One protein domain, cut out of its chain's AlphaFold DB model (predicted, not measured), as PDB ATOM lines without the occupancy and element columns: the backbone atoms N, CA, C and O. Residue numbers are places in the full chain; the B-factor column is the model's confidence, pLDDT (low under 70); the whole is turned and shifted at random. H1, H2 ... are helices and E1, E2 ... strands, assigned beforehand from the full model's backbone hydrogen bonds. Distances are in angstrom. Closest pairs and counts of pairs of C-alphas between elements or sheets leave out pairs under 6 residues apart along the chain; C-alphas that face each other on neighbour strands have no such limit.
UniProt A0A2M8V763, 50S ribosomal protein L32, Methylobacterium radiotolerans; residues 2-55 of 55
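AT A GLANCE: This is residues 2 to 55 of the 55 residues of the protein "50S ribosomal protein L32" of Methylobacterium radiotolerans (UniProt A0A2M8V763). A long free tail with one short helix, H1, at its tip reaches out from a small body of two separate pieces: a two-stranded hairpin, E1 and E2, and beyond it a small antiparallel sheet of three strands in the order E3, E4, E5. The tail makes the length, and the two pieces meet at little more than the link between E2 and E3. The printed part has 54 residues, with one named helix and then five named strands along it, and the class is mostly strand. The whole is extended, with a radius of gyration of the C-alphas of 16.3 A and spans of 48 by 25 by 23 A.

IN THESE COORDINATES: H1 is residues 2 to 5, beginning at C-alpha 2 (54.715, 25.096, -33.492). E1 is residues 15 to 20, 15.1 A long from C-alpha 15 (27.450, 38.710, -34.701). E2 is residues 23 to 28, 16.6 A. E3 is residues 33 to 36, 9.5 A. E4 is residues 42 to 47, 14.8 A. E5 is residues 50 to 54, 11.6 A, ending at C-alpha 54 (7.928, 25.424, -34.357).

HOW THE PARTS SIT: H1 is too short for any O i to N i+4 pair, and its one O i to N i+3 pair is within hydrogen-bond range. E1 and E2 form an antiparallel hairpin at 146 degrees, with N 18 and O 25 2.9 A apart, within hydrogen-bond range. The closest C-alphas of E2 and E3, those of Ser 27 and Lys 33, are 7.2 A apart. E3, E4 and E5 form a meander, each strand the antiparallel neighbour of the one before. In the hairpin of E3 and E4, N 35 and O 44 are within hydrogen-bond range at 2.9 A; in that of E4 and E5, N 52 and O 45 are at 2.8 A. E1 is apart from E3, E4 and E5.

THE WHOLE: The C-alphas farthest apart, those of Ser 3 and Ser 38, are 49.0 A from each other. Residues 2 to 12, of which 2 to 5 belong to H1, and residues 19 to 24 stand free. The printed part has no cut, and no link is long. Mean pLDDT of the printed part is 88.7, and no printed residue is under 70.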
ATOM      1  N   ARG A   2      55.445  23.929 -34.057       90.12
ATOM      2  CA  ARG A   2      54.715  25.096 -33.492       90.12
ATOM      3  C   ARG A   2      54.367  26.163 -34.541       90.12
ATOM      4  O   ARG A   2      53.223  26.592 -34.597       90.12
ATOM      5  N   SER A   3      55.314  26.523 -35.412       87.75
ATOM      6  CA  SER A   3      55.138  27.593 -36.412       87.75
ATOM      7  C   SER A   3      53.991  27.322 -37.395       87.75
ATOM      8  O   SER A   3      53.209  28.216 -37.679       87.75
ATOM      9  N   ARG A   4      53.806  26.065 -37.826       92.38
ATOM     10  CA  ARG A   4      52.683  25.652 -38.690       92.38
ATOM     11  C   ARG A   4      51.323  25.755 -37.987       92.38
ATOM     12  O   ARG A   4      50.355  26.213 -38.573       92.38
ATOM     13  N   ARG A   5      51.252  25.360 -36.710       92.75
ATOM     14  CA  ARG A   5      50.016  25.439 -35.907       92.75
ATOM     15  C   ARG A   5      49.660  26.867 -35.493       92.75
ATOM     16  O   ARG A   5      48.526  27.110 -35.105       92.75
ATOM     17  N   ALA A   6      50.596  27.815 -35.572       90.88
ATOM     18  CA  ALA A   6      50.312  29.218 -35.284       90.88
ATOM     19  C   ALA A   6      49.311  29.829 -36.279       90.88
ATOM     20  O   ALA A   6      48.580  30.731 -35.896       90.88
ATOM     21  N   GLN A   7      49.239  29.290 -37.500       91.44
ATOM     22  CA  GLN A   7      48.264  29.682 -38.522       91.44
ATOM     23  C   GLN A   7      46.867  29.084 -38.278       91.44
ATOM     24  O   GLN A   7      45.895  29.530 -38.869       91.44
ATOM     25  N   TRP A   8      46.748  28.070 -37.416       92.56
ATOM     26  CA  TRP A   8      45.503  27.334 -37.186       92.56
ATOM     27  C   TRP A   8      44.765  27.952 -35.999       92.56
ATOM     28  O   TRP A   8      44.679  27.363 -34.919       92.56
ATOM     29  N   LYS A   9      44.318  29.196 -36.173       92.88
ATOM     30  CA  LYS A   9      43.515  29.919 -35.183       92.88
ATOM     31  C   LYS A   9      42.058  29.906 -35.609       92.88
ATOM     32  O   LYS A   9      41.757  30.043 -36.786       92.88
ATOM     33  N   ALA A  10      41.174  29.718 -34.637       93.69
ATOM     34  CA  ALA A  10      39.752  29.881 -34.868       93.69
ATOM     35  C   ALA A  10      39.442  31.364 -35.077       93.69
ATOM     36  O   ALA A  10      39.982  32.222 -34.374       93.69
ATOM     37  N   GLU A  11      38.558  31.643 -36.023       92.88
ATOM     38  CA  GLU A  11      38.012  32.977 -36.224       92.88
ATOM     39  C   GLU A  11      36.755  33.153 -35.373       92.88
ATOM     40  O   GLU A  11      35.949  32.230 -35.214       92.88
ATOM     41  N   ALA A  12      36.600  34.345 -34.799       91.88
ATOM     42  CA  ALA A  12      35.396  34.675 -34.057       91.88
ATOM     43  C   ALA A  12      34.213  34.821 -35.032       91.88
ATOM     44  O   ALA A  12      34.362  35.452 -36.081       91.88
ATOM     45  N   PRO A  13      33.031  34.274 -34.705       90.44
ATOM     46  CA  PRO A  13      31.865  34.419 -35.559       90.44
ATOM     47  C   PRO A  13      31.409  35.881 -35.602       90.44
ATOM     48  O   PRO A  13      31.369  36.565 -34.579       90.44
ATOM     49  N   ALA A  14      31.007  36.340 -36.786       91.94
ATOM     50  CA  ALA A  14      30.384  37.646 -36.943       91.94
ATOM     51  C   ALA A  14      28.976  37.636 -36.323       91.94
ATOM     52  O   ALA A  14      28.126  36.819 -36.693       91.94
ATOM     53  N   LEU A  15      28.732  38.553 -35.385       92.81
ATOM     54  CA  LEU A  15      27.450  38.710 -34.701       92.81
ATOM     55  C   LEU A  15      26.854  40.088 -34.990       92.81
ATOM     56  O   LEU A  15      27.560  41.095 -35.028       92.81
ATOM     57  N   VAL A  16      25.539  40.124 -35.162       91.12
ATOM     58  CA  VAL A  16      24.736  41.333 -35.327       91.12
ATOM     59  C   VAL A  16      24.111  41.685 -33.988       91.12
ATOM     60  O   VAL A  16      23.620  40.816 -33.264       91.12
ATOM     61  N   LYS A  17      24.129  42.976 -33.669       91.50
ATOM     62  CA  LYS A  17      23.528  43.538 -32.466       91.50
ATOM     63  C   LYS A  17      22.071  43.922 -32.733       91.50
ATOM     64  O   LYS A  17      21.811  44.717 -33.633       91.50
ATOM     65  N   THR A  18      21.150  43.439 -31.908       87.31
ATOM     66  CA  THR A  18      19.753  43.892 -31.854       87.31
ATOM     67  C   THR A  18      19.417  44.388 -30.448       87.31
ATOM     68  O   THR A  18      20.093  44.048 -29.476       87.31
ATOM     69  N   ILE A  19      18.414  45.260 -30.336       87.94
ATOM     70  CA  ILE A  19      17.879  45.703 -29.044       87.94
ATOM     71  C   ILE A  19      16.475  45.121 -28.924       87.94
ATOM     72  O   ILE A  19      15.603  45.451 -29.723       87.94
ATOM     73  N   GLU A  20      16.271  44.257 -27.938       83.06
ATOM     74  CA  GLU A  20      15.017  43.543 -27.697       83.06
ATOM     75  C   GLU A  20      14.581  43.806 -26.259       83.06
ATOM     76  O   GLU A  20      15.333  43.547 -25.320       83.06
ATOM     77  N   ASN A  21      13.386  44.378 -26.075       80.50
ATOM     78  CA  ASN A  21      12.852  44.747 -24.756       80.50
ATOM     79  C   ASN A  21      13.850  45.556 -23.894       80.50
ATOM     80  O   ASN A  21      13.971  45.344 -22.690       80.50
ATOM     81  N   GLY A  22      14.615  46.453 -24.529       86.56
ATOM     82  CA  GLY A  22      15.629  47.288 -23.874       86.56
ATOM     83  C   GLY A  22      16.969  46.596 -23.585       86.56
ATOM     84  O   GLY A  22      17.891  47.256 -23.107       86.56
ATOM     85  N   LYS A  23      17.121  45.303 -23.897       83.44
ATOM     86  CA  LYS A  23      18.375  44.549 -23.742       83.44
ATOM     87  C   LYS A  23      19.094  44.391 -25.076       83.44
ATOM     88  O   LYS A  23      18.471  44.203 -26.116       83.44
ATOM     89  N   VAL A  24      20.422  44.445 -25.038       88.62
ATOM     90  CA  VAL A  24      21.262  44.160 -26.204       88.62
ATOM     91  C   VAL A  24      21.385  42.650 -26.372       88.62
ATOM     92  O   VAL A  24      21.876  41.971 -25.474       88.62
ATOM     93  N   VAL A  25      20.973  42.146 -27.531       88.25
ATOM     94  CA  VAL A  25      21.082  40.736 -27.912       88.25
ATOM     95  C   VAL A  25      22.012  40.621 -29.117       88.25
ATOM     96  O   VAL A  25      22.014  41.475 -30.007       88.25
ATOM     97  N   TYR A  26      22.828  39.571 -29.132       90.06
ATOM     98  CA  TYR A  26      23.701  39.245 -30.253       90.06
ATOM     99  C   TYR A  26      23.190  37.995 -30.957       90.06
ATOM    100  O   TYR A  26      22.903  36.988 -30.317       90.06
ATOM    101  N   SER A  27      23.101  38.054 -32.282       85.75
ATOM    102  CA  SER A  27      22.652  36.940 -33.118       85.75
ATOM    103  C   SER A  27      23.548  36.785 -34.341       85.75
ATOM    104  O   SER A  27      24.249  37.716 -34.738       85.75
ATOM    105  N   ARG A  28      23.570  35.598 -34.950       90.50
ATOM    106  CA  ARG A  28      24.266  35.399 -36.226       90.50
ATOM    107  C   ARG A  28      23.461  36.036 -37.356       90.50
ATOM    108  O   ARG A  28      22.241  35.901 -37.416       90.50
ATOM    109  N   ALA A  29      24.153  36.707 -38.274       89.69
ATOM    110  CA  ALA A  29      23.515  37.257 -39.464       89.69
ATOM    111  C   ALA A  29      22.867  36.139 -40.299       89.69
ATOM    112  O   ALA A  29      23.419  35.046 -40.419       89.69
ATOM    113  N   HIS A  30      21.713  36.430 -40.904       90.12
ATOM    114  CA  HIS A  30      20.984  35.512 -41.793       90.12
ATOM    115  C   HIS A  30      20.552  34.176 -41.161       90.12
ATOM    116  O   HIS A  30      20.287  33.222 -41.886       90.12
ATOM    117  N   GLN A  31      20.440  34.109 -39.833       88.44
ATOM    118  CA  GLN A  31      19.898  32.946 -39.131       88.44
ATOM    119  C   GLN A  31      18.619  33.314 -38.379       88.44
ATOM    120  O   GLN A  31      18.441  34.461 -37.965       88.44
ATOM    121  N   ALA A  32      17.717  32.341 -38.237       89.94
ATOM    122  CA  ALA A  32      16.584  32.467 -37.332       89.94
ATOM    123  C   ALA A  32      17.072  32.370 -35.880       89.94
ATOM    124  O   ALA A  32      18.034  31.654 -35.592       89.94
ATOM    125  N   LYS A  33      16.412  33.091 -34.976       87.75
ATOM    126  CA  LYS A  33      16.671  33.028 -33.534       87.75
ATOM    127  C   LYS A  33      15.565  32.237 -32.842       87.75
ATOM    128  O   LYS A  33      14.416  32.283 -33.277       87.75
ATOM    129  N   VAL A  34      15.909  31.551 -31.757       89.50
ATOM    130  CA  VAL A  34      14.917  30.934 -30.871       89.50
ATOM    131  C   VAL A  34      14.278  32.032 -30.032       89.50
ATOM    132  O   VAL A  34      14.979  32.843 -29.424       89.50
ATOM    133  N   VAL A  35      12.950  32.065 -30.020       87.69
ATOM    134  CA  VAL A  35      12.174  32.925 -29.129       87.69
ATOM    135  C   VAL A  35      11.724  32.095 -27.938       87.69
ATOM    136  O   VAL A  35      11.113  31.039 -28.112       87.69
ATOM    137  N   THR A  36      12.029  32.583 -26.736       87.88
ATOM    138  CA  THR A  36      11.673  31.930 -25.474       87.88
ATOM    139  C   THR A  36      10.608  32.714 -24.718       87.88
ATOM    140  O   THR A  36      10.519  33.940 -24.838       87.88
ATOM    141  N   ASP A  37       9.822  32.018 -23.901       87.50
ATOM    142  CA  ASP A  37       8.937  32.656 -22.927       87.50
ATOM    143  C   ASP A  37       9.723  33.235 -21.726       87.50
ATOM    144  O   ASP A  37      10.954  33.172 -21.649       87.50
ATOM    145  N   SER A  38       9.006  33.825 -20.766       81.25
ATOM    146  CA  SER A  38       9.602  34.380 -19.542       81.25
ATOM    147  C   SER A  38      10.129  33.324 -18.563       81.25
ATOM    148  O   SER A  38      10.858  33.680 -17.640       81.25
ATOM    149  N   GLN A  39       9.754  32.057 -18.744       86.69
ATOM    150  CA  GLN A  39      10.185  30.906 -17.949       86.69
ATOM    151  C   GLN A  39      11.341  30.134 -18.620       86.69
ATOM    152  O   GLN A  39      11.880  29.207 -18.020       86.69
ATOM    153  N   GLY A  40      11.762  30.535 -19.826       81.19
ATOM    154  CA  GLY A  40      12.845  29.920 -20.593       81.19
ATOM    155  C   GLY A  40      12.416  28.801 -21.547       81.19
ATOM    156  O   GLY A  40      13.284  28.153 -22.124       81.19
ATOM    157  N   THR A  41      11.118  28.569 -21.743       88.00
ATOM    158  CA  THR A  41      10.610  27.573 -22.698       88.00
ATOM    159  C   THR A  41      10.825  28.060 -24.128       88.00
ATOM    160  O   THR A  41      10.453  29.188 -24.459       88.00
ATOM    161  N   GLU A  42      11.400  27.219 -24.987       88.81
ATOM    162  CA  GLU A  42      11.558  27.500 -26.419       88.81
ATOM    163  C   GLU A  42      10.200  27.392 -27.130       88.81
ATOM    164  O   GLU A  42       9.504  26.390 -26.986       88.81
ATOM    165  N   LEU A  43       9.796  28.433 -27.867       88.38
ATOM    166  CA  LEU A  43       8.473  28.490 -28.499       88.38
ATOM    167  C   LEU A  43       8.540  28.275 -30.008       88.38
ATOM    168  O   LEU A  43       7.829  27.446 -30.566       88.38
ATOM    169  N   PHE A  44       9.344  29.087 -30.692       89.25
ATOM    170  CA  PHE A  44       9.441  29.062 -32.145       89.25
ATOM    171  C   PHE A  44      10.739  29.706 -32.628       89.25
ATOM    172  O   PHE A  44      11.383  30.488 -31.921       89.25
ATOM    173  N   LEU A  45      11.090  29.412 -33.877       91.25
ATOM    174  CA  LEU A  45      12.155  30.092 -34.599       91.25
ATOM    175  C   LEU A  45      11.602  31.334 -35.306       91.25
ATOM    176  O   LEU A  45      10.672  31.245 -36.111       91.25
ATOM    177  N   GLU A  46      12.190  32.496 -35.033       90.69
ATOM    178  CA  GLU A  46      11.835  33.775 -35.648       90.69
ATOM    179  C   GLU A  46      12.911  34.233 -36.637       90.69
ATOM    180  O   GLU A  46      14.106  34.223 -36.333       90.69
ATOM    181  N   TYR A  47      12.487  34.722 -37.802       92.50
ATOM    182  CA  TYR A  47      13.348  35.461 -38.718       92.50
ATOM    183  C   TYR A  47      12.639  36.715 -39.218       92.50
ATOM    184  O   TYR A  47      11.532  36.645 -39.753       92.50
ATOM    185  N   LYS A  48      13.291  37.874 -39.071       86.38
ATOM    186  CA  LYS A  48      12.752  39.182 -39.487       86.38
ATOM    187  C   LYS A  48      11.322  39.441 -38.968       86.38
ATOM    188  O   LYS A  48      10.470  39.893 -39.731       86.38
ATOM    189  N   GLY A  49      11.043  39.136 -37.695       85.56
ATOM    190  CA  GLY A  49       9.736  39.393 -37.077       85.56
ATOM    191  C   GLY A  49       8.626  38.414 -37.468       85.56
ATOM    192  O   GLY A  49       7.461  38.679 -37.188       85.56
ATOM    193  N   ARG A  50       8.948  37.305 -38.145       90.62
ATOM    194  CA  ARG A  50       7.977  36.272 -38.525       90.62
ATOM    195  C   ARG A  50       8.365  34.927 -37.934       90.62
ATOM    196  O   ARG A  50       9.541  34.560 -37.962       90.62
ATOM    197  N   LYS A  51       7.363  34.184 -37.463       91.81
ATOM    198  CA  LYS A  51       7.501  32.774 -37.092       91.81
ATOM    199  C   LYS A  51       7.821  31.958 -38.346       91.81
ATOM    200  O   LYS A  51       7.071  32.008 -39.318       91.81
ATOM    201  N   VAL A  52       8.945  31.252 -38.323       91.19
ATOM    202  CA  VAL A  52       9.438  30.422 -39.431       91.19
ATOM    203  C   VAL A  52       9.148  28.946 -39.186       91.19
ATOM    204  O   VAL A  52       8.766  28.249 -40.118       91.19
ATOM    205  N   ALA A  53       9.318  28.477 -37.950       89.75
ATOM    206  CA  ALA A  53       9.103  27.084 -37.575       89.75
ATOM    207  C   ALA A  53       8.751  26.964 -36.089       89.75
ATOM    208  O   ALA A  53       9.144  27.822 -35.294       89.75
ATOM    209  N   ASP A  54       8.023  25.908 -35.737       87.38
ATOM    210  CA  ASP A  54       7.928  25.424 -34.357       87.38
ATOM    211  C   ASP A  54       9.239  24.739 -33.945       87.38
ATOM    212  O   ASP A  54       9.999  24.291 -34.812       87.38
ATOM    213  N   VAL A  55       9.518  24.740 -32.639       71.44
ATOM    214  CA  VAL A  55      10.670  24.048 -32.035       71.44
ATOM    215  C   VAL A  55      10.327  22.587 -31.772       71.44
ATOM    216  O   VAL A  55       9.199  22.329 -31.297       71.44
TER     217      VAL A  55